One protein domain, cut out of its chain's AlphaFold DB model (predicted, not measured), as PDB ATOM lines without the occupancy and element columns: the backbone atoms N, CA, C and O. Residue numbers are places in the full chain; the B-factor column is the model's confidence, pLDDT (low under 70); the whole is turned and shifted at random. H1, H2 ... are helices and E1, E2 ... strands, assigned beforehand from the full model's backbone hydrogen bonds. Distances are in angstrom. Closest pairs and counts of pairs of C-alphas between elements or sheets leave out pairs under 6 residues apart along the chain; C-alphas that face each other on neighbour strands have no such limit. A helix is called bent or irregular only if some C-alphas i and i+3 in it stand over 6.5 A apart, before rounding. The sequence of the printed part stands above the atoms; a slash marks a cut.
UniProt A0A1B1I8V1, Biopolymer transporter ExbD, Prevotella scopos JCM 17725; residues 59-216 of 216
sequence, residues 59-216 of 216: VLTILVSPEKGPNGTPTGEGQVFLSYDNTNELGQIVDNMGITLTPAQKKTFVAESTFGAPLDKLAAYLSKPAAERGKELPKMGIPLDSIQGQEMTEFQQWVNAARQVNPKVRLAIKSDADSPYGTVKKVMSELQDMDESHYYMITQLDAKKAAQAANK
ATOM      1  N   VAL A  59     -40.539 -49.688  -3.962       87.50
ATOM      2  CA  VAL A  59     -40.284 -48.505  -3.147       87.50
ATOM      3  C   VAL A  59     -41.205 -47.367  -3.567       87.50
ATOM      4  O   VAL A  59     -41.106 -46.833  -4.671       87.50
ATOM      5  N   LEU A  60     -42.063 -46.938  -2.640       89.56
ATOM      6  CA  LEU A  60     -42.789 -45.681  -2.767       89.56
ATOM      7  C   LEU A  60     -41.874 -44.548  -2.305       89.56
ATOM      8  O   LEU A  60     -41.572 -44.410  -1.117       89.56
ATOM      9  N   THR A  61     -41.421 -43.748  -3.262       90.19
ATOM     10  CA  THR A  61     -40.539 -42.613  -3.014       90.19
ATOM     11  C   THR A  61     -41.355 -41.337  -2.875       90.19
ATOM     12  O   THR A  61     -41.971 -40.869  -3.825       90.19
ATOM     13  N   ILE A  62     -41.324 -40.751  -1.689       90.38
ATOM     14  CA  ILE A  62     -41.908 -39.460  -1.361       90.38
ATOM     15  C   ILE A  62     -40.856 -38.396  -1.644       90.38
ATOM     16  O   ILE A  62     -39.849 -38.304  -0.940       90.38
ATOM     17  N   LEU A  63     -41.066 -37.603  -2.686       88.50
ATOM     18  CA  LEU A  63     -40.203 -36.480  -3.009       88.50
ATOM     19  C   LEU A  63     -40.725 -35.214  -2.337       88.50
ATOM     20  O   LEU A  63     -41.897 -34.873  -2.475       88.50
ATOM     21  N   VAL A  64     -39.844 -34.489  -1.658       87.50
ATOM     22  CA  VAL A  64     -40.149 -33.176  -1.084       87.50
ATOM     23  C   VAL A  64     -39.268 -32.145  -1.772       87.50
ATOM     24  O   VAL A  64     -38.043 -32.272  -1.773       87.50
ATOM     25  N   SER A  65     -39.891 -31.140  -2.379       84.19
ATOM     26  CA  SER A  65     -39.206 -30.023  -3.033       84.19
ATOM     27  C   SER A  65     -39.687 -28.706  -2.432       84.19
ATOM     28  O   SER A  65     -40.877 -28.588  -2.135       84.19
ATOM     29  N   PRO A  66     -38.830 -27.680  -2.296       81.44
ATOM     30  CA  PRO A  66     -39.310 -26.338  -2.016       81.44
ATOM     31  C   PRO A  66     -40.193 -25.877  -3.174       81.44
ATOM     32  O   PRO A  66     -39.843 -26.070  -4.345       81.44
ATOM     33  N   GLU A  67     -41.312 -25.237  -2.854       75.75
ATOM     34  CA  GLU A  67     -42.038 -24.472  -3.852       75.75
ATOM     35  C   GLU A  67     -41.178 -23.263  -4.235       75.75
ATOM     36  O   GLU A  67     -40.679 -22.520  -3.386       75.75
ATOM     37  N   LYS A  68     -40.959 -23.084  -5.539       69.19
ATOM     38  CA  LYS A  68     -40.169 -21.971  -6.068       69.19
ATOM     39  C   LYS A  68     -41.106 -20.934  -6.659       69.19
ATOM     40  O   LYS A  68     -41.880 -21.226  -7.568       69.19
ATOM     41  N   GLY A  69     -40.992 -19.703  -6.171       60.91
ATOM     42  CA  GLY A  69     -41.699 -18.566  -6.741       60.91
ATOM     43  C   GLY A  69     -41.207 -18.230  -8.160       60.91
ATOM     44  O   GLY A  69     -40.222 -18.800  -8.640       60.91
ATOM     45  N   PRO A  70     -41.829 -17.239  -8.827       59.53
ATOM     46  CA  PRO A  70     -41.492 -16.821 -10.195       59.53
ATOM     47  C   PRO A  70     -40.011 -16.462 -10.419       59.53
ATOM     48  O   PRO A  70     -39.525 -16.536 -11.543       59.53
ATOM     49  N   ASN A  71     -39.295 -16.113  -9.345       56.50
ATOM     50  CA  ASN A  71     -37.896 -15.681  -9.360       56.50
ATOM     51  C   ASN A  71     -36.904 -16.789  -8.951       56.50
ATOM     52  O   ASN A  71     -35.729 -16.509  -8.734       56.50
ATOM     53  N   GLY A  72     -37.359 -18.040  -8.803       60.34
ATOM     54  CA  GLY A  72     -36.515 -19.169  -8.389       60.34
ATOM     55  C   GLY A  72     -36.181 -19.210  -6.893       60.34
ATOM     56  O   GLY A  72     -35.464 -20.109  -6.458       60.34
ATOM     57  N   THR A  73     -36.709 -18.274  -6.103       58.06
ATOM     58  CA  THR A  73     -36.589 -18.244  -4.640       58.06
ATOM     59  C   THR A  73     -37.611 -19.178  -3.981       58.06
ATOM     60  O   THR A  73     -38.771 -19.165  -4.407       58.06
ATOM     61  N   PRO A  74     -37.229 -19.943  -2.941       64.12
ATOM     62  CA  PRO A  74     -38.171 -20.730  -2.148       64.12
ATOM     63  C   PRO A  74     -39.250 -19.826  -1.537       64.12
ATOM     64  O   PRO A  74     -38.919 -18.802  -0.941       64.12
ATOM     65  N   THR A  75     -40.526 -20.183  -1.677       61.28
ATOM     66  CA  THR A  75     -41.661 -19.432  -1.094       61.28
ATOM     67  C   THR A  75     -41.789 -19.639   0.418       61.28
ATOM     68  O   THR A  75     -42.545 -18.929   1.074       61.28
ATOM     69  N   GLY A  76     -41.021 -20.577   0.985       60.94
ATOM     70  CA  GLY A  76     -41.138 -21.008   2.380       60.94
ATOM     71  C   GLY A  76     -42.124 -22.164   2.570       60.94
ATOM     72  O   GLY A  76     -42.168 -22.742   3.656       60.94
ATOM     73  N   GLU A  77     -42.839 -22.550   1.513       70.44
ATOM     74  CA  GLU A  77     -43.683 -23.740   1.455       70.44
ATOM     75  C   GLU A  77     -42.972 -24.861   0.682       70.44
ATOM     76  O   GLU A  77     -42.048 -24.634  -0.106       70.44
ATOM     77  N   GLY A  78     -43.353 -26.104   0.963       74.00
ATOM     78  CA  GLY A  78     -42.790 -27.279   0.307       74.00
ATOM     79  C   GLY A  78     -43.895 -28.086  -0.352       74.00
ATOM     80  O   GLY A  78     -44.983 -28.216   0.200       74.00
ATOM     81  N   GLN A  79     -43.593 -28.635  -1.518       84.19
ATOM     82  CA  GLN A  79     -44.476 -29.496  -2.286       84.19
ATOM     83  C   GLN A  79     -44.044 -30.946  -2.131       84.19
ATOM     84  O   GLN A  79     -42.849 -31.260  -2.116       84.19
ATOM     85  N   VAL A  80     -45.039 -31.822  -2.038       86.44
ATOM     86  CA  VAL A  80     -44.842 -33.264  -1.933       86.44
ATOM     87  C   VAL A  80     -45.274 -33.931  -3.226       86.44
ATOM     88  O   VAL A  80     -46.358 -33.669  -3.749       86.44
ATOM     89  N   PHE A  81     -44.420 -34.818  -3.714       89.12
ATOM     90  CA  PHE A  81     -44.666 -35.683  -4.855       89.12
ATOM     91  C   PHE A  81     -44.435 -37.126  -4.432       89.12
ATOM     92  O   PHE A  81     -43.706 -37.413  -3.484       89.12
ATOM     93  N   LEU A  82     -45.037 -38.048  -5.160       88.94
ATOM     94  CA  LEU A  82     -44.880 -39.475  -4.974       88.94
ATOM     95  C   LEU A  82     -44.355 -40.082  -6.264       88.94
ATOM     96  O   LEU A  82     -44.719 -39.677  -7.366       88.94
ATOM     97  N   SER A  83     -43.492 -41.071  -6.131       87.88
ATOM     98  CA  SER A  83     -43.036 -41.881  -7.241       87.88
ATOM     99  C   SER A  83     -43.075 -43.347  -6.864       87.88
ATOM    100  O   SER A  83     -42.734 -43.719  -5.742       87.88
ATOM    101  N   TYR A  84     -43.506 -44.164  -7.816       88.12
ATOM    102  CA  TYR A  84     -43.543 -45.606  -7.682       88.12
ATOM    103  C   TYR A  84     -42.834 -46.256  -8.862       88.12
ATOM    104  O   TYR A  84     -43.073 -45.919 -10.021       88.12
ATOM    105  N   ASP A  85     -41.952 -47.190  -8.552       80.50
ATOM    106  CA  ASP A  85     -41.063 -47.866  -9.490       80.50
ATOM    107  C   ASP A  85     -41.772 -48.958 -10.312       80.50
ATOM    108  O   ASP A  85     -41.486 -49.119 -11.503       80.50
ATOM    109  N   ASN A  86     -42.730 -49.679  -9.719       83.69
ATOM    110  CA  ASN A  86     -43.425 -50.787 -10.376       83.69
ATOM    111  C   ASN A  86     -44.717 -50.342 -11.090       83.69
ATOM    112  O   ASN A  86     -45.750 -50.070 -10.481       83.69
ATOM    113  N   THR A  87     -44.679 -50.348 -12.424       83.62
ATOM    114  CA  THR A  87     -45.773 -49.913 -13.307       83.62
ATOM    115  C   THR A  87     -47.064 -50.725 -13.176       83.62
ATOM    116  O   THR A  87     -48.151 -50.168 -13.337       83.62
ATOM    117  N   ASN A  88     -46.968 -52.027 -12.891       84.69
ATOM    118  CA  ASN A  88     -48.139 -52.901 -12.773       84.69
ATOM    119  C   ASN A  88     -48.921 -52.586 -11.498       84.69
ATOM    120  O   ASN A  88     -50.134 -52.389 -11.532       84.69
ATOM    121  N   GLU A  89     -48.197 -52.498 -10.387       85.44
ATOM    122  CA  GLU A  89     -48.740 -52.140  -9.082       85.44
ATOM    123  C   GLU A  89     -49.252 -50.695  -9.092       85.44
ATOM    124  O   GLU A  89     -50.356 -50.444  -8.626       85.44
ATOM    125  N   LEU A  90     -48.544 -49.760  -9.741       84.56
ATOM    126  CA  LEU A  90     -49.009 -48.379  -9.904       84.56
ATOM    127  C   LEU A  90     -50.384 -48.298 -10.586       84.56
ATOM    128  O   LEU A  90     -51.231 -47.496 -10.193       84.56
ATOM    129  N   GLY A  91     -50.631 -49.155 -11.580       84.19
ATOM    130  CA  GLY A  91     -51.940 -49.266 -12.218       84.19
ATOM    131  C   GLY A  91     -53.047 -49.721 -11.261       84.19
ATOM    132  O   GLY A  91     -54.168 -49.237 -11.390       84.19
ATOM    133  N   GLN A  92     -52.731 -50.605 -10.311       84.81
ATOM    134  CA  GLN A  92     -53.661 -51.098  -9.289       84.81
ATOM    135  C   GLN A  92     -53.882 -50.077  -8.166       84.81
ATOM    136  O   GLN A  92     -55.000 -49.948  -7.679       84.81
ATOM    137  N   ILE A  93     -52.850 -49.311  -7.789       85.81
ATOM    138  CA  ILE A  93     -52.946 -48.249  -6.773       85.81
ATOM    139  C   ILE A  93     -53.992 -47.217  -7.204       85.81
ATOM    140  O   ILE A  93     -54.869 -46.856  -6.426       85.81
ATOM    141  N   VAL A  94     -53.936 -46.792  -8.468       83.56
ATOM    142  CA  VAL A  94     -54.909 -45.853  -9.047       83.56
ATOM    143  C   VAL A  94     -56.330 -46.411  -9.016       83.56
ATOM    144  O   VAL A  94     -57.260 -45.675  -8.688       83.56
ATOM    145  N   ASP A  95     -56.499 -47.694  -9.342       83.94
ATOM    146  CA  ASP A  95     -57.813 -48.342  -9.328       83.94
ATOM    147  C   ASP A  95     -58.376 -48.411  -7.898       83.94
ATOM    148  O   ASP A  95     -59.549 -48.104  -7.681       83.94
ATOM    149  N   ASN A  96     -57.531 -48.741  -6.916       81.94
ATOM    150  CA  ASN A  96     -57.910 -48.830  -5.501       81.94
ATOM    151  C   ASN A  96     -58.277 -47.476  -4.889       81.94
ATOM    152  O   ASN A  96     -59.066 -47.422  -3.950       81.94
ATOM    153  N   MET A  97     -57.747 -46.379  -5.426       77.12
ATOM    154  CA  MET A  97     -58.130 -45.040  -4.988       77.12
ATOM    155  C   MET A  97     -59.486 -44.569  -5.521       77.12
ATOM    156  O   MET A  97     -59.942 -43.487  -5.160       77.12
ATOM    157  N   GLY A  98     -60.134 -45.339  -6.398       70.44
ATOM    158  CA  GLY A  98     -61.443 -44.977  -6.938       70.44
ATOM    159  C   GLY A  98     -61.417 -43.785  -7.901       70.44
ATOM    160  O   GLY A  98     -62.475 -43.237  -8.211       70.44
ATOM    161  N   ILE A  99     -60.243 -43.384  -8.411       73.94
ATOM    162  CA  ILE A  99     -60.163 -42.362  -9.460       73.94
ATOM    163  C   ILE A  99     -60.563 -42.992 -10.796       73.94
ATOM    164  O   ILE A  99     -59.863 -43.844 -11.343       73.94
ATOM    165  N   THR A 100     -61.650 -42.513 -11.396       74.31
ATOM    166  CA  THR A 100     -62.032 -42.900 -12.759       74.31
ATOM    167  C   THR A 100     -61.166 -42.180 -13.797       74.31
ATOM    168  O   THR A 100     -61.548 -41.136 -14.325       74.31
ATOM    169  N   LEU A 101     -59.988 -42.735 -14.098       79.00
ATOM    170  CA  LEU A 101     -59.139 -42.283 -15.205       79.00
ATOM    171  C   LEU A 101     -59.489 -43.004 -16.512       79.00
ATOM    172  O   LEU A 101     -59.790 -44.197 -16.538       79.00
ATOM    173  N   THR A 102     -59.388 -42.291 -17.632       85.06
ATOM    174  CA  THR A 102     -59.519 -42.905 -18.962       85.06
ATOM    175  C   THR A 102     -58.340 -43.848 -19.255       85.06
ATOM    176  O   THR A 102     -57.238 -43.642 -18.734       85.06
ATOM    177  N   PRO A 103     -58.494 -44.842 -20.155       84.44
ATOM    178  CA  PRO A 103     -57.400 -45.753 -20.512       84.44
ATOM    179  C   PRO A 103     -56.134 -45.031 -21.007       84.44
ATOM    180  O   PRO A 103     -55.012 -45.453 -20.718       84.44
ATOM    181  N   ALA A 104     -56.302 -43.908 -21.718       84.50
ATOM    182  CA  ALA A 104     -55.199 -43.082 -22.204       84.50
ATOM    183  C   ALA A 104     -54.461 -42.353 -21.064       84.50
ATOM    184  O   ALA A 104     -53.226 -42.321 -21.044       84.50
ATOM    185  N   GLN A 105     -55.202 -41.815 -20.091       83.12
ATOM    186  CA  GLN A 105     -54.633 -41.168 -18.904       83.12
ATOM    187  C   GLN A 105     -53.911 -42.181 -18.015       83.12
ATOM    188  O   GLN A 105     -52.798 -41.908 -17.577       83.12
ATOM    189  N   LYS A 106     -54.476 -43.379 -17.820       83.88
ATOM    190  CA  LYS A 106     -53.837 -44.445 -17.037       83.88
ATOM    191  C   LYS A 106     -52.508 -44.884 -17.651       83.88
ATOM    192  O   LYS A 106     -51.505 -44.963 -16.950       83.88
ATOM    193  N   LYS A 107     -52.460 -45.092 -18.972       84.94
ATOM    194  CA  LYS A 107     -51.210 -45.428 -19.679       84.94
ATOM    195  C   LYS A 107     -50.142 -44.344 -19.504       84.94
ATOM    196  O   LYS A 107     -48.965 -44.652 -19.345       84.94
ATOM    197  N   THR A 108     -50.566 -43.085 -19.533       83.38
ATOM    198  CA  THR A 108     -49.699 -41.920 -19.337       83.38
ATOM    199  C   THR A 108     -49.166 -41.847 -17.907       83.38
ATOM    200  O   THR A 108     -47.964 -41.698 -17.711       83.38
ATOM    201  N   PHE A 109     -50.042 -42.018 -16.920       84.12
ATOM    202  CA  PHE A 109     -49.702 -42.007 -15.499       84.12
ATOM    203  C   PHE A 109     -48.684 -43.099 -15.151       84.12
ATOM    204  O   PHE A 109     -47.658 -42.836 -14.529       84.12
ATOM    205  N   VAL A 110     -48.922 -44.317 -15.646       84.31
ATOM    206  CA  VAL A 110     -48.014 -45.455 -15.460       84.31
ATOM    207  C   VAL A 110     -46.651 -45.217 -16.124       84.31
ATOM    208  O   VAL A 110     -45.631 -45.673 -15.614       84.31
ATOM    209  N   ALA A 111     -46.609 -44.490 -17.244       83.31
ATOM    210  CA  ALA A 111     -45.359 -44.169 -17.927       83.31
ATOM    211  C   ALA A 111     -44.518 -43.117 -17.184       83.31
ATOM    212  O   ALA A 111     -43.291 -43.191 -17.223       83.31
ATOM    213  N   GLU A 112     -45.155 -42.146 -16.525       78.44
ATOM    214  CA  GLU A 112     -44.443 -41.069 -15.830       78.44
ATOM    215  C   GLU A 112     -43.879 -41.507 -14.480       78.44
ATOM    216  O   GLU A 112     -42.837 -40.986 -14.083       78.44
ATOM    217  N   SER A 113     -44.477 -42.497 -13.802       80.12
ATOM    218  CA  SER A 113     -44.020 -43.091 -12.523       80.12
ATOM    219  C   SER A 113     -43.836 -42.117 -11.346       80.12
ATOM    220  O   SER A 113     -43.677 -42.557 -10.215       80.12
ATOM    221  N   THR A 114     -43.873 -40.808 -11.588       83.12
ATOM    222  CA  THR A 114     -43.824 -39.709 -10.625       83.12
ATOM    223  C   THR A 114     -45.078 -38.874 -10.812       83.12
ATOM    224  O   THR A 114     -45.405 -38.481 -11.931       83.12
ATOM    225  N   PHE A 115     -45.768 -38.584  -9.722       83.69
ATOM    226  CA  PHE A 115     -47.002 -37.822  -9.711       83.69
ATOM    227  C   PHE A 115     -47.080 -36.965  -8.448       83.69
ATOM    228  O   PHE A 115     -46.466 -37.247  -7.426       83.69
ATOM    229  N   GLY A 116     -47.835 -35.880  -8.525       78.00
ATOM    230  CA  GLY A 116     -48.053 -34.993  -7.386       78.00
ATOM    231  C   GLY A 116     -49.010 -33.856  -7.698       78.00
ATOM    232  O   GLY A 116     -48.875 -32.759  -7.171       78.00
ATOM    233  N   ALA A 117     -49.957 -34.107  -8.602       81.81
ATOM    234  CA  ALA A 117     -51.112 -33.242  -8.761       81.81
ATOM    235  C   ALA A 117     -52.187 -33.669  -7.742       81.81
ATOM    236  O   ALA A 117     -52.346 -34.877  -7.542       81.81
ATOM    237  N   PRO A 118     -52.937 -32.722  -7.147       80.56
ATOM    238  CA  PRO A 118     -54.108 -33.040  -6.331       80.56
ATOM    239  C   PRO A 118     -55.108 -33.908  -7.102       80.56
ATOM    240  O   PRO A 118     -55.218 -33.761  -8.328       80.56
ATOM    241  N   LEU A 119     -55.863 -34.760  -6.405       79.50
ATOM    242  CA  LEU A 119     -56.790 -35.721  -7.026       79.50
ATOM    243  C   LEU A 119     -57.758 -35.061  -8.021       79.50
ATOM    244  O   LEU A 119     -57.908 -35.532  -9.151       79.50
ATOM    245  N   ASP A 120     -58.312 -33.906  -7.651       79.62
ATOM    246  CA  ASP A 120     -59.253 -33.138  -8.477       79.62
ATOM    247  C   ASP A 120     -58.651 -32.670  -9.810       79.62
ATOM    248  O   ASP A 120     -59.330 -32.568 -10.835       79.62
ATOM    249  N   LYS A 121     -57.351 -32.360  -9.807       80.25
ATOM    250  CA  LYS A 121     -56.632 -31.804 -10.964       80.25
ATOM    251  C   LYS A 121     -55.877 -32.872 -11.748       80.25
ATOM    252  O   LYS A 121     -55.453 -32.600 -12.873       80.25
ATOM    253  N   LEU A 122     -55.738 -34.082 -11.205       80.88
ATOM    254  CA  LEU A 122     -54.955 -35.164 -11.797       80.88
ATOM    255  C   LEU A 122     -55.460 -35.550 -13.193       80.88
ATOM    256  O   LEU A 122     -54.665 -35.684 -14.121       80.88
ATOM    257  N   ALA A 123     -56.776 -35.670 -13.384       81.88
ATOM    258  CA  ALA A 123     -57.346 -36.017 -14.687       81.88
ATOM    259  C   ALA A 123     -57.050 -34.945 -15.755       81.88
ATOM    260  O   ALA A 123     -56.670 -35.268 -16.882       81.88
ATOM    261  N   ALA A 124     -57.173 -33.664 -15.396       82.44
ATOM    262  CA  ALA A 124     -56.857 -32.552 -16.293       82.44
ATOM    263  C   ALA A 124     -55.353 -32.476 -16.602       82.44
ATOM    264  O   ALA A 124     -54.970 -32.238 -17.748       82.44
ATOM    265  N   TYR A 125     -54.510 -32.735 -15.600       82.12
ATOM    266  CA  TYR A 125     -53.061 -32.806 -15.747       82.12
ATOM    267  C   TYR A 125     -52.640 -33.913 -16.721       82.12
ATOM    268  O   TYR A 125     -51.887 -33.657 -17.658       82.12
ATOM    269  N   LEU A 126     -53.179 -35.125 -16.565       81.25
ATOM    270  CA  LEU A 126     -52.829 -36.274 -17.408       81.25
ATOM    271  C   LEU A 126     -53.259 -36.110 -18.871       81.25
ATOM    272  O   LEU A 126     -52.654 -36.714 -19.757       81.25
ATOM    273  N   SER A 127     -54.261 -35.272 -19.138       83.69
ATOM    274  CA  SER A 127     -54.704 -34.939 -20.497       83.69
ATOM    275  C   SER A 127     -53.781 -33.954 -21.227       83.69
ATOM    276  O   SER A 127     -53.893 -33.816 -22.445       83.69
ATOM    277  N   LYS A 128     -52.877 -33.258 -20.525       83.75
ATOM    278  CA  LYS A 128     -51.945 -32.295 -21.135       83.75
ATOM    279  C   LYS A 128     -50.760 -32.986 -21.820       83.75
ATOM    280  O   LYS A 128     -50.414 -34.108 -21.451       83.75
ATOM    281  N   PRO A 129     -50.079 -32.328 -22.778       82.56
ATOM    282  CA  PRO A 129     -48.851 -32.845 -23.384       82.56
ATOM    283  C   PRO A 129     -47.712 -32.995 -22.362       82.56
ATOM    284  O   PRO A 129     -47.567 -32.167 -21.465       82.56
ATOM    285  N   ALA A 130     -46.831 -33.985 -22.551       78.50
ATOM    286  CA  ALA A 130     -45.708 -34.274 -21.642       78.50
ATOM    287  C   ALA A 130     -44.813 -33.051 -21.338       78.50
ATOM    288  O   ALA A 130     -44.351 -32.869 -20.213       78.50
ATOM    289  N   ALA A 131     -44.607 -32.170 -22.323       77.44
ATOM    290  CA  ALA A 131     -43.797 -30.961 -22.164       77.44
ATOM    291  C   ALA A 131     -44.443 -29.897 -21.254       77.44
ATOM    292  O   ALA A 131     -43.730 -29.134 -20.601       77.44
ATOM    293  N   GLU A 132     -45.776 -29.827 -21.210       79.50
ATOM    294  CA  GLU A 132     -46.504 -28.950 -20.283       79.50
ATOM    295  C   GLU A 132     -46.604 -29.591 -18.903       79.50
ATOM    296  O   GLU A 132     -46.385 -28.922 -17.896       79.50
ATOM    297  N   ARG A 133     -46.819 -30.909 -18.860       75.38
ATOM    298  CA  ARG A 133     -46.873 -31.686 -17.619       75.38
ATOM    299  C   ARG A 133     -45.599 -31.561 -16.788       75.38
ATOM    300  O   ARG A 133     -45.686 -31.336 -15.584       75.38
ATOM    301  N   GLY A 134     -44.423 -31.605 -17.417       73.19
ATOM    302  CA  GLY A 134     -43.148 -31.390 -16.721       73.19
ATOM    303  C   GLY A 134     -42.943 -29.963 -16.191       73.19
ATOM    304  O   GLY A 134     -42.155 -29.762 -15.277       73.19
ATOM    305  N   LYS A 135     -43.651 -28.960 -16.731       74.31
ATOM    306  CA  LYS A 135     -43.575 -27.558 -16.274       74.31
ATOM    307  C   LYS A 135     -44.622 -27.215 -15.222       74.31
ATOM    308  O   LYS A 135     -44.400 -26.315 -14.414       74.31
ATOM    309  N   GLU A 136     -45.775 -27.873 -15.278       74.19
ATOM    310  CA  GLU A 136     -46.858 -27.670 -14.323       74.19
ATOM    311  C   GLU A 136     -46.659 -28.497 -13.056       74.19
ATOM    312  O   GLU A 136     -46.994 -28.004 -11.985       74.19
ATOM    313  N   LEU A 137     -46.079 -29.702 -13.143       75.69
ATOM    314  CA  LEU A 137     -45.896 -30.557 -11.966       75.69
ATOM    315  C   LEU A 137     -45.108 -29.865 -10.847       75.69
ATOM    316  O   LEU A 137     -45.621 -29.852  -9.742       75.69
ATOM    317  N   PRO A 138     -43.971 -29.183 -11.092       72.50
ATOM    318  CA  PRO A 138     -43.238 -28.469 -10.038       72.50
ATOM    319  C   PRO A 138     -43.967 -27.243  -9.462       72.50
ATOM    320  O   PRO A 138     -43.411 -26.533  -8.633       72.50
ATOM    321  N   LYS A 139     -45.159 -26.909  -9.969       70.94
ATOM    322  CA  LYS A 139     -46.043 -25.869  -9.420       70.94
ATOM    323  C   LYS A 139     -47.228 -26.468  -8.664       70.94
ATOM    324  O   LYS A 139     -48.041 -25.729  -8.119       70.94
ATOM    325  N   MET A 140     -47.368 -27.785  -8.705       73.00
ATOM    326  CA  MET A 140     -48.402 -28.546  -8.026       73.00
ATOM    327  C   MET A 140     -47.754 -29.366  -6.910       73.00
ATOM    328  O   MET A 140     -46.546 -29.558  -6.888       73.00
ATOM    329  N   GLY A 141     -48.557 -29.824  -5.964       77.56
ATOM    330  CA  GLY A 141     -48.124 -30.730  -4.911       77.56
ATOM    331  C   GLY A 141     -49.332 -31.476  -4.376       77.56
ATOM    332  O   GLY A 141     -50.462 -30.990  -4.492       77.56
ATOM    333  N   ILE A 142     -49.095 -32.652  -3.801       81.44
ATOM    334  CA  ILE A 142     -50.138 -33.366  -3.070       81.44
ATOM    335  C   ILE A 142     -50.412 -32.572  -1.790       81.44
ATOM    336  O   ILE A 142     -49.468 -32.316  -1.032       81.44
ATOM    337  N   PRO A 143     -51.663 -32.150  -1.547       75.38
ATOM    338  CA  PRO A 143     -52.008 -31.474  -0.314       75.38
ATOM    339  C   PRO A 143     -51.806 -32.431   0.865       75.38
ATOM    340  O   PRO A 143     -52.240 -33.583   0.847       75.38
ATOM    341  N   LEU A 144     -51.125 -31.927   1.890       70.62
ATOM    342  CA  LEU A 144     -50.948 -32.609   3.174       70.62
ATOM    343  C   LEU A 144     -52.037 -32.225   4.180       70.62
ATOM    344  O   LEU A 144     -52.023 -32.716   5.298       70.62
ATOM    345  N   ASP A 145     -52.943 -31.323   3.812       66.62
ATOM    346  CA  ASP A 145     -54.010 -30.877   4.698       66.62
ATOM    347  C   ASP A 145     -55.249 -31.759   4.493       66.62
ATOM    348  O   ASP A 145     -55.603 -32.118   3.365       66.62
ATOM    349  N   SER A 146     -55.919 -32.116   5.589       56.19
ATOM    350  CA  SER A 146     -57.163 -32.880   5.543       56.19
ATOM    351  C   SER A 146     -58.227 -32.080   4.792       56.19
ATOM    352  O   SER A 146     -58.539 -30.939   5.147       56.19
ATOM    353  N   ILE A 147     -58.815 -32.679   3.758       56.31
ATOM    354  CA  ILE A 147     -59.995 -32.113   3.104       56.31
ATOM    355  C   ILE A 147     -61.115 -32.059   4.153       56.31
ATOM    356  O   ILE A 147     -61.328 -33.028   4.883       56.31
ATOM    357  N   GLN A 148     -61.832 -30.931   4.251       41.84
ATOM    358  CA  GLN A 148     -62.966 -30.779   5.172       41.84
ATOM    359  C   GLN A 148     -63.956 -31.947   5.007       41.84
ATOM    360  O   GLN A 148     -64.694 -32.006   4.027       41.84
ATOM    361  N   GLY A 149     -63.974 -32.862   5.983       49.91
ATOM    362  CA  GLY A 149     -64.895 -34.004   6.031       49.91
ATOM    363  C   GLY A 149     -64.316 -35.376   5.655       49.91
ATOM    364  O   GLY A 149     -65.078 -36.339   5.670       49.91
ATOM    365  N   GLN A 150     -63.017 -35.506   5.357       53.75
ATOM    366  CA  GLN A 150     -62.340 -36.809   5.246       53.75
ATOM    367  C   GLN A 150     -61.367 -37.024   6.413       53.75
ATOM    368  O   GLN A 150     -60.602 -36.128   6.758       53.75
ATOM    369  N   GLU A 151     -61.387 -38.223   7.007       57.16
ATOM    370  CA  GLU A 151     -60.498 -38.591   8.123       57.16
ATOM    371  C   GLU A 151     -59.037 -38.808   7.689       57.16
ATOM    372  O   GLU A 151     -58.153 -38.812   8.539       57.16
ATOM    373  N   MET A 152     -58.773 -38.961   6.383       67.50
ATOM    374  CA  MET A 152     -57.437 -39.212   5.828       67.50
ATOM    375  C   MET A 152     -57.047 -38.154   4.791       67.50
ATOM    376  O   MET A 152     -57.852 -37.819   3.917       67.50
ATOM    377  N   THR A 153     -55.802 -37.676   4.843       80.44
ATOM    378  CA  THR A 153     -55.243 -36.733   3.854       80.44
ATOM    379  C   THR A 153     -55.047 -37.406   2.488       80.44
ATOM    380  O   THR A 153     -54.936 -38.632   2.404       80.44
ATOM    381  N   GLU A 154     -54.987 -36.636   1.389       82.38
ATOM    382  CA  GLU A 154     -54.741 -37.213   0.049       82.38
ATOM    383  C   GLU A 154     -53.434 -38.019   0.028       82.38
ATOM    384  O   GLU A 154     -53.353 -39.096  -0.564       82.38
ATOM    385  N   PHE A 155     -52.416 -37.524   0.731       85.75
ATOM    386  CA  PHE A 155     -51.154 -38.223   0.918       85.75
ATOM    387  C   PHE A 155     -51.335 -39.581   1.613       85.75
ATOM    388  O   PHE A 155     -50.843 -40.595   1.113       85.75
ATOM    389  N   GLN A 156     -52.083 -39.633   2.718       86.06
ATOM    390  CA  GLN A 156     -52.359 -40.885   3.428       86.06
ATOM    391  C   GLN A 156     -53.163 -41.875   2.572       86.06
ATOM    392  O   GLN A 156     -52.919 -43.082   2.630       86.06
ATOM    393  N   GLN A 157     -54.085 -41.389   1.735       86.50
ATOM    394  CA  GLN A 157     -54.836 -42.233   0.799       86.50
ATOM    395  C   GLN A 157     -53.911 -42.907  -0.220       86.50
ATOM    396  O   GLN A 157     -54.027 -44.114  -0.440       86.50
ATOM    397  N   TRP A 158     -52.942 -42.172  -0.776       87.06
ATOM    398  CA  TRP A 158     -51.939 -42.743  -1.676       87.06
ATOM    399  C   TRP A 158     -51.069 -43.804  -0.997       87.06
ATOM    400  O   TRP A 158     -50.838 -44.871  -1.571       87.06
ATOM    401  N   VAL A 159     -50.597 -43.536   0.225       88.38
ATOM    402  CA  VAL A 159     -49.772 -44.485   0.989       88.38
ATOM    403  C   VAL A 159     -50.572 -45.748   1.332       88.38
ATOM    404  O   VAL A 159     -50.075 -46.861   1.148       88.38
ATOM    405  N   ASN A 160     -51.832 -45.601   1.748       88.94
ATOM    406  CA  ASN A 160     -52.718 -46.727   2.050       88.94
ATOM    407  C   ASN A 160     -53.020 -47.555   0.790       88.94
ATOM    408  O   ASN A 160     -52.896 -48.778   0.806       88.94
ATOM    409  N   ALA A 161     -53.327 -46.907  -0.335       88.44
ATOM    410  CA  ALA A 161     -53.554 -47.597  -1.602       88.44
ATOM    411  C   ALA A 161     -52.311 -48.384  -2.058       88.44
ATOM    412  O   ALA A 161     -52.433 -49.535  -2.485       88.44
ATOM    413  N   ALA A 162     -51.110 -47.815  -1.895       88.75
ATOM    414  CA  ALA A 162     -49.850 -48.512  -2.154       88.75
ATOM    415  C   ALA A 162     -49.665 -49.745  -1.256       88.75
ATOM    416  O   ALA A 162     -49.302 -50.814  -1.745       88.75
ATOM    417  N   ARG A 163     -49.978 -49.629   0.039       88.62
ATOM    418  CA  ARG A 163     -49.915 -50.736   1.008       88.62
ATOM    419  C   ARG A 163     -50.927 -51.845   0.738       88.62
ATOM    420  O   ARG A 163     -50.602 -53.014   0.928       88.62
ATOM    421  N   GLN A 164     -52.130 -51.501   0.285       88.88
ATOM    422  CA  GLN A 164     -53.155 -52.485  -0.073       88.88
ATOM    423  C   GLN A 164     -52.743 -53.322  -1.282       88.88
ATOM    424  O   GLN A 164     -52.991 -54.527  -1.311       88.88
ATOM    425  N   VAL A 165     -52.094 -52.695  -2.265       88.50
ATOM    426  CA  VAL A 165     -51.539 -53.395  -3.429       88.50
ATOM    427  C   VAL A 165     -50.323 -54.231  -3.033       88.50
ATOM    428  O   VAL A 165     -50.221 -55.399  -3.407       88.50
ATOM    429  N   ASN A 166     -49.413 -53.650  -2.251       87.19
ATOM    430  CA  ASN A 166     -48.191 -54.306  -1.816       87.19
ATOM    431  C   ASN A 166     -47.945 -54.089  -0.312       87.19
ATOM    432  O   ASN A 166     -47.348 -53.085   0.088       87.19
ATOM    433  N   PRO A 167     -48.291 -55.072   0.543       86.12
ATOM    434  CA  PRO A 167     -48.085 -54.968   1.989       86.12
ATOM    435  C   PRO A 167     -46.616 -54.788   2.388       86.12
ATOM    436  O   PRO A 167     -46.321 -54.266   3.459       86.12
ATOM    437  N   LYS A 168     -45.679 -55.209   1.529       85.81
ATOM    438  CA  LYS A 168     -44.229 -55.126   1.757       85.81
ATOM    439  C   LYS A 168     -43.586 -53.899   1.114       85.81
ATOM    440  O   LYS A 168     -42.354 -53.826   1.109       85.81
ATOM    441  N   VAL A 169     -44.379 -52.959   0.589       87.38
ATOM    442  CA  VAL A 169     -43.858 -51.713   0.018       87.38
ATOM    443  C   VAL A 169     -42.921 -51.031   1.013       87.38
ATOM    444  O   VAL A 169     -43.148 -51.025   2.223       87.38
ATOM    445  N   ARG A 170     -41.804 -50.506   0.533       89.50
ATOM    446  CA  ARG A 170     -40.884 -49.737   1.371       89.50
ATOM    447  C   ARG A 170     -41.100 -48.266   1.084       89.50
ATOM    448  O   ARG A 170     -41.194 -47.870  -0.070       89.50
ATOM    449  N   LEU A 171     -41.169 -47.462   2.133       91.00
ATOM    450  CA  LEU A 171     -41.287 -46.019   1.995       91.00
ATOM    451  C   LEU A 171     -39.887 -45.410   1.964       91.00
ATOM    452  O   LEU A 171     -39.019 -45.794   2.751       91.00
ATOM    453  N   ALA A 172     -39.655 -44.473   1.057       90.75
ATOM    454  CA  ALA A 172     -38.419 -43.710   0.994       90.75
ATOM    455  C   ALA A 172     -38.731 -42.218   0.883       90.75
ATOM    456  O   ALA A 172     -39.593 -41.829   0.109       90.75
ATOM    457  N   ILE A 173     -38.028 -41.374   1.629       90.62
ATOM    458  CA  ILE A 173     -38.182 -39.922   1.602       90.62
ATOM    459  C   ILE A 173     -36.957 -39.322   0.916       90.62
ATOM    460  O   ILE A 173     -35.827 -39.476   1.383       90.62
ATOM    461  N   LYS A 174     -37.182 -38.627  -0.197       89.06
ATOM    462  CA  LYS A 174     -36.181 -37.899  -0.980       89.06
ATOM    463  C   LYS A 174     -36.485 -36.407  -0.881       89.06
ATOM    464  O   LYS A 174     -37.324 -35.892  -1.609       89.06
ATOM    465  N   SER A 175     -35.821 -35.710   0.034       87.19
ATOM    466  CA  SER A 175     -36.031 -34.271   0.239       87.19
ATOM    467  C   SER A 175     -34.923 -33.451  -0.402       87.19
ATOM    468  O   SER A 175     -33.752 -33.826  -0.331       87.19
ATOM    469  N   ASP A 176     -35.284 -32.305  -0.975       85.44
ATOM    470  CA  ASP A 176     -34.317 -31.299  -1.406       85.44
ATOM    471  C   ASP A 176     -33.677 -30.641  -0.176       85.44
ATOM    472  O   ASP A 176     -34.350 -30.461   0.845       85.44
ATOM    473  N   ALA A 177     -32.397 -30.285  -0.272       81.00
ATOM    474  CA  ALA A 177     -31.654 -29.611   0.788       81.00
ATOM    475  C   ALA A 177     -32.231 -28.230   1.148       81.00
ATOM    476  O   ALA A 177     -32.143 -27.827   2.306       81.00
ATOM    477  N   ASP A 178     -32.852 -27.544   0.186       81.31
ATOM    478  CA  ASP A 178     -33.468 -26.228   0.376       81.31
ATOM    479  C   ASP A 178     -34.948 -26.324   0.805       81.31
ATOM    480  O   ASP A 178     -35.624 -25.303   0.954       81.31
ATOM    481  N   SER A 179     -35.484 -27.539   1.000       81.50
ATOM    482  CA  SER A 179     -36.869 -27.724   1.449       81.50
ATOM    483  C   SER A 179     -37.068 -27.234   2.889       81.50
ATOM    484  O   SER A 179     -36.261 -27.556   3.768       81.50
ATOM    485  N   PRO A 180     -38.177 -26.536   3.189       82.19
ATOM    486  CA  PRO A 180     -38.518 -26.163   4.556       82.19
ATOM    487  C   PRO A 180     -38.672 -27.393   5.460       82.19
ATOM    488  O   PRO A 180     -39.454 -28.302   5.174       82.19
ATOM    489  N   TYR A 181     -37.996 -27.385   6.615       83.81
ATOM    490  CA  TYR A 181     -38.110 -28.465   7.606       83.81
ATOM    491  C   TYR A 181     -39.557 -28.691   8.070       83.81
ATOM    492  O   TYR A 181     -39.948 -29.820   8.352       83.81
ATOM    493  N   GLY A 182     -40.372 -27.629   8.114       84.38
ATOM    494  CA  GLY A 182     -41.789 -27.718   8.470       84.38
ATOM    495  C   GLY A 182     -42.564 -28.693   7.580       84.38
ATOM    496  O   GLY A 182     -43.318 -29.511   8.099       84.38
ATOM    497  N   THR A 183     -42.328 -28.673   6.267       84.38
ATOM    498  CA  THR A 183     -42.983 -29.586   5.319       84.38
ATOM    499  C   THR A 183     -42.524 -31.023   5.520       84.38
ATOM    500  O   THR A 183     -43.352 -31.924   5.596       84.38
ATOM    501  N   VAL A 184     -41.216 -31.244   5.681       85.69
ATOM    502  CA  VAL A 184     -40.668 -32.586   5.940       85.69
ATOM    503  C   VAL A 184     -41.231 -33.151   7.245       85.69
ATOM    504  O   VAL A 184     -41.666 -34.299   7.287       85.69
ATOM    505  N   LYS A 185     -41.308 -32.327   8.296       87.44
ATOM    506  CA  LYS A 185     -41.902 -32.714   9.577       87.44
ATOM    507  C   LYS A 185     -43.381 -33.071   9.439       87.44
ATOM    508  O   LYS A 185     -43.802 -34.051  10.047       87.44
ATOM    509  N   LYS A 186     -44.160 -32.308   8.661       86.81
ATOM    510  CA  LYS A 186     -45.566 -32.639   8.378       86.81
ATOM    511  C   LYS A 186     -45.676 -34.015   7.720       86.81
ATOM    512  O   LYS A 186     -46.367 -34.862   8.259       86.81
ATOM    513  N   VAL A 187     -44.910 -34.279   6.658       87.56
ATOM    514  CA  VAL A 187     -44.881 -35.597   5.990       87.56
ATOM    515  C   VAL A 187     -44.526 -36.722   6.963       87.56
ATOM    516  O   VAL A 187     -45.179 -37.759   6.973       87.56
ATOM    517  N   MET A 188     -43.511 -36.525   7.806       87.25
ATOM    518  CA  MET A 188     -43.127 -37.520   8.813       87.25
ATOM    519  C   MET A 188     -44.223 -37.744   9.861       87.25
ATOM    520  O   MET A 188     -44.387 -38.870  10.314       87.25
ATOM    521  N   SER A 189     -44.960 -36.693  10.235       88.19
ATOM    522  CA  SER A 189     -46.067 -36.787  11.195       88.19
ATOM    523  C   SER A 189     -47.250 -37.537  10.581       88.19
ATOM    524  O   SER A 189     -47.742 -38.475  11.188       88.19
ATOM    525  N   GLU A 190     -47.611 -37.228   9.333       87.25
ATOM    526  CA  GLU A 190     -48.666 -37.931   8.585       87.25
ATOM    527  C   GLU A 190     -48.376 -39.430   8.430       87.25
ATOM    528  O   GLU A 190     -49.278 -40.253   8.562       87.25
ATOM    529  N   LEU A 191     -47.114 -39.797   8.169       87.44
ATOM    530  CA  LEU A 191     -46.686 -41.198   8.136       87.44
ATOM    531  C   LEU A 191     -46.745 -41.843   9.524       87.44
ATOM    532  O   LEU A 191     -47.176 -42.985   9.655       87.44
ATOM    533  N   GLN A 192     -46.335 -41.120  10.565       88.62
ATOM    534  CA  GLN A 192     -46.405 -41.613  11.936       88.62
ATOM    535  C   GLN A 192     -47.853 -41.860  12.382       88.62
ATOM    536  O   GLN A 192     -48.113 -42.870  13.030       88.62
ATOM    537  N   ASP A 193     -48.789 -40.992  11.996       87.50
ATOM    538  CA  ASP A 193     -50.219 -41.143  12.289       87.50
ATOM    539  C   ASP A 193     -50.821 -42.385  11.604       87.50
ATOM    540  O   ASP A 193     -51.785 -42.965  12.100       87.50
ATOM    541  N   MET A 194     -50.209 -42.850  10.507       85.12
ATOM    542  CA  MET A 194     -50.531 -44.120   9.844       85.12
ATOM    543  C   MET A 194     -49.809 -45.345  10.436       85.12
ATOM    544  O   MET A 194     -49.903 -46.429   9.865       85.12
ATOM    545  N   ASP A 195     -49.066 -45.190  11.537       86.25
ATOM    546  CA  ASP A 195     -48.166 -46.211  12.106       86.25
ATOM    547  C   ASP A 195     -47.008 -46.621  11.158       86.25
ATOM    548  O   ASP A 195     -46.339 -47.644  11.321       86.25
ATOM    549  N   GLU A 196     -46.692 -45.778  10.169       85.56
ATOM    550  CA  GLU A 196     -45.632 -45.993   9.177       85.56
ATOM    551  C   GLU A 196     -44.309 -45.355   9.624       85.56
ATOM    552  O   GLU A 196     -43.811 -44.377   9.065       85.56
ATOM    553  N   SER A 197     -43.697 -45.938  10.656       83.62
ATOM    554  CA  SER A 197     -42.450 -45.409  11.241       83.62
ATOM    555  C   SER A 197     -41.164 -45.855  10.525       83.62
ATOM    556  O   SER A 197     -40.082 -45.343  10.817       83.62
ATOM    557  N   HIS A 198     -41.245 -46.818   9.599       85.94
ATOM    558  CA  HIS A 198     -40.077 -47.412   8.940       85.94
ATOM    559  C   HIS A 198     -39.941 -46.933   7.491       85.94
ATOM    560  O   HIS A 198     -40.545 -47.494   6.576       85.94
ATOM    561  N   TYR A 199     -39.086 -45.935   7.275       88.50
ATOM    562  CA  TYR A 199     -38.780 -45.397   5.950       88.50
ATOM    563  C   TYR A 199     -37.281 -45.160   5.757       88.50
ATOM    564  O   TYR A 199     -36.521 -44.943   6.701       88.50
ATOM    565  N   TYR A 200     -36.852 -45.191   4.500       89.25
ATOM    566  CA  TYR A 200     -35.498 -44.830   4.097       89.25
ATOM    567  C   TYR A 200     -35.412 -43.327   3.843       89.25
ATOM    568  O   TYR A 200     -36.353 -42.733   3.333       89.25
ATOM    569  N   MET A 201     -34.274 -42.707   4.135       87.31
ATOM    570  CA  MET A 201     -33.980 -41.358   3.647       87.31
ATOM    571  C   MET A 201     -33.000 -41.454   2.482       87.31
ATOM    572  O   MET A 201     -31.924 -42.033   2.620       87.31
ATOM    573  N   ILE A 202     -33.377 -40.896   1.333       86.62
ATOM    574  CA  ILE A 202     -32.520 -40.839   0.150       86.62
ATOM    575  C   ILE A 202     -31.661 -39.585   0.245       86.62
ATOM    576  O   ILE A 202     -32.147 -38.456   0.177       86.62
ATOM    577  N   THR A 203     -30.362 -39.809   0.377       85.31
ATOM    578  CA  THR A 203     -29.330 -38.777   0.483       85.31
ATOM    579  C   THR A 203     -28.180 -39.091  -0.460       85.31
ATOM    580  O   THR A 203     -27.968 -40.248  -0.820       85.31
ATOM    581  N   GLN A 204     -27.400 -38.081  -0.831       83.62
ATOM    582  CA  GLN A 204     -26.165 -38.287  -1.586       83.62
ATOM    583  C   GLN A 204     -25.021 -38.654  -0.645       83.62
ATOM    584  O   GLN A 204     -24.920 -38.096   0.443       83.62
ATOM    585  N   LEU A 205     -24.140 -39.567  -1.052       80.50
ATOM    586  CA  LEU A 205     -22.944 -39.882  -0.272       80.50
ATOM    587  C   LEU A 205     -21.962 -38.701  -0.329       80.50
ATOM    588  O   LEU A 205     -21.473 -38.340  -1.398       80.50
ATOM    589  N   ASP A 206     -21.655 -38.113   0.824       79.12
ATOM    590  CA  ASP A 206     -20.651 -37.059   0.959       79.12
ATOM    591  C   ASP A 206     -19.328 -37.674   1.425       79.12
ATOM    592  O   ASP A 206     -19.086 -37.863   2.619       79.12
ATOM    593  N   ALA A 207     -18.454 -37.969   0.461       75.00
ATOM    594  CA  ALA A 207     -17.153 -38.586   0.710       75.00
ATOM    595  C   ALA A 207     -16.270 -37.776   1.680       75.00
ATOM    596  O   ALA A 207     -15.476 -38.361   2.419       75.00
ATOM    597  N   LYS A 208     -16.412 -36.440   1.728       73.56
ATOM    598  CA  LYS A 208     -15.639 -35.601   2.658       73.56
ATOM    599  C   LYS A 208     -16.137 -35.775   4.087       73.56
ATOM    600  O   LYS A 208     -15.323 -35.959   4.990       73.56
ATOM    601  N   LYS A 209     -17.457 -35.747   4.295       71.62
ATOM    602  CA  LYS A 209     -18.046 -35.999   5.619       71.62
ATOM    603  C   LYS A 209     -17.828 -37.442   6.071       71.62
ATOM    604  O   LYS A 209     -17.542 -37.658   7.244       71.62
ATOM    605  N   ALA A 210     -17.902 -38.410   5.157       67.56
ATOM    606  CA  ALA A 210     -17.681 -39.822   5.465       67.56
ATOM    607  C   ALA A 210     -16.239 -40.073   5.929       67.56
ATOM    608  O   ALA A 210     -16.024 -40.690   6.970       67.56
ATOM    609  N   ALA A 211     -15.250 -39.492   5.238       70.62
ATOM    610  CA  ALA A 211     -13.850 -39.560   5.656       70.62
ATOM    611  C   ALA A 211     -13.592 -38.874   7.013       70.62
ATOM    612  O   ALA A 211     -12.761 -39.334   7.791       70.62
ATOM    613  N   GLN A 212     -14.303 -37.785   7.327       70.12
ATOM    614  CA  GLN A 212     -14.208 -37.120   8.634       70.12
ATOM    615  C   GLN A 212     -14.857 -37.929   9.764       70.12
ATOM    616  O   GLN A 212     -14.353 -37.905  10.884       70.12
ATOM    617  N   ALA A 213     -15.955 -38.632   9.483       69.81
ATOM    618  CA  ALA A 213     -16.629 -39.498  10.446       69.81
ATOM    619  C   ALA A 213     -15.832 -40.780  10.733       69.81
ATOM    620  O   ALA A 213     -15.798 -41.212  11.874       69.81
ATOM    621  N   ALA A 214     -15.150 -41.345   9.731       66.06
ATOM    622  CA  ALA A 214     -14.305 -42.532   9.889       66.06
ATOM    623  C   ALA A 214     -13.008 -42.279  10.688       66.06
ATOM    624  O   ALA A 214     -12.380 -43.224  11.154       66.06
ATOM    625  N   ASN A 215     -12.604 -41.012  10.834       61.53
ATOM    626  CA  ASN A 215     -11.421 -40.589  11.593       61.53
ATOM    627  C   ASN A 215     -11.739 -40.166  13.045       61.53
ATOM    628  O   ASN A 215     -10.867 -39.606  13.713       61.53
ATOM    629  N   LYS A 216     -12.972 -40.380  13.521       53.59
ATOM    630  CA  LYS A 216     -13.402 -40.170  14.912       53.59
ATOM    631  C   LYS A 216     -13.756 -41.498  15.562       53.59
ATOM    632  O   LYS A 216     -13.498 -41.602  16.779       53.59
TER     633      LYS A 216
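Overview. This is residues 59 to 216 of the 216 residues of the protein "Biopolymer transporter ExbD" of Prevotella scopos JCM 17725 (UniProt A0A1B1I8V1). A four-stranded, twisted sheet has two helices, H5 and H6, over one face, and a cluster of four shorter helices, H1 to H4, gathers beyond the edge made by E2. At the chain's end an arm, residues 204 to 216 with H7, sticks out from this body. The 158 printed residues hold seven named helices and four named strands in the order E1 E2 H1 H2 H3 H4 H5 E3 H6 E4 H7; the sheet is mixed, in the order E2 E1 E3 E4, and the class is mixed, helices and strands. The whole is compact, with a radius of gyration of the C-alphas of 16.7 A and spans of 57 by 41 by 32 A; the body without the arm spans 38 by 36 by 34 A.

Along the chain. In the sheet, E1 is residues 59 to 68, 26.7 A long, and begins with C-alpha 59 at (-40.284, -48.505, -3.147). E2 is residues 74 to 84, 26.0 A long, and bends by 80 degrees at residue 77. E3 is residues 170 to 175, 16.2 A long, and E4 is residues 199 to 201. H6, residues 181 to 193, is 18.1 A long and begins with C-alpha 181 at (-38.110, -28.465, 7.606); H5, residues 154 to 165, is 16.9 A long. H1 is residues 87 to 96, H2 residues 103 to 112, H3 residues 119 to 126 and H4 residues 130 to 139. H3 is irregular, with C-alphas 120 and 123 7.1 A apart; H4 is neither bent nor irregular, but only just, with C-alphas 135 and 138 6.3 A apart. H7, residues 207 to 214, ends with C-alpha 214 at (-14.305, -42.532, 9.889).

Arrangement. The sheet is twisted, its C-alphas lying up to 4.0 A off the best plane, and E2 and E4 are its edge strands. E1 and E2 form a hairpin, antiparallel at 158 degrees, with N 63 and O 81 at 2.8 A, within hydrogen-bond range. E1 and E3 are parallel at 18 degrees, with N 62 and O 172 at 2.7 A. E3 and E4 are parallel at 31 degrees, with N 173 and O 200 at 2.7 A; with H6 between them they form a strand-helix-strand unit, two parallel neighbour strands joined through a helix, with a right-handed crossover. H5 and H6 are on the same face of the sheet, giving two layers, helices on one face of a sheet. H5 lies over E1 at a height over the sheet of 10.1 A and runs along the strands, at 11 degrees to E1 on the local plane. The closest C-alphas of H6 and E2 are those of Thr 183 and Gly 78, 5.5 A apart. H5 and H1 touch at a steep tilt of 64 degrees, opposite ways, closest at the C-alphas of Ala 161 and Ile 93, 5.2 A. H1 touches H2 at a steep tilt of 53 degrees, opposite ways, closest at the C-alphas of Thr 87 and Val 110, 5.4 A. H2 touches H3, about perpendicular at 89 degrees, closest at the C-alphas of Gln 105 and Leu 126, 5.4 A. H4 only grazes the sheet, with its residues 137 to 139. Every O i to N i+4 pair is within hydrogen-bond range in H1, H2, H5, H6 and H7, against 2 of 4 in H3 and 3 of 6 in H4.

Size, cuts and confidence. The two C-alphas farthest apart, those of Thr 102 and Lys 216, the chain's last residue, are 57.3 A apart. The printed part has no cut. The link from H4 to H5, residues 140 to 153, is long. Residues 204 to 216 stand free. The mean pLDDT of the printed part is 79.7; it is under 70 at residues 68 to 76, 145 to 152, 210 and 213 to 216.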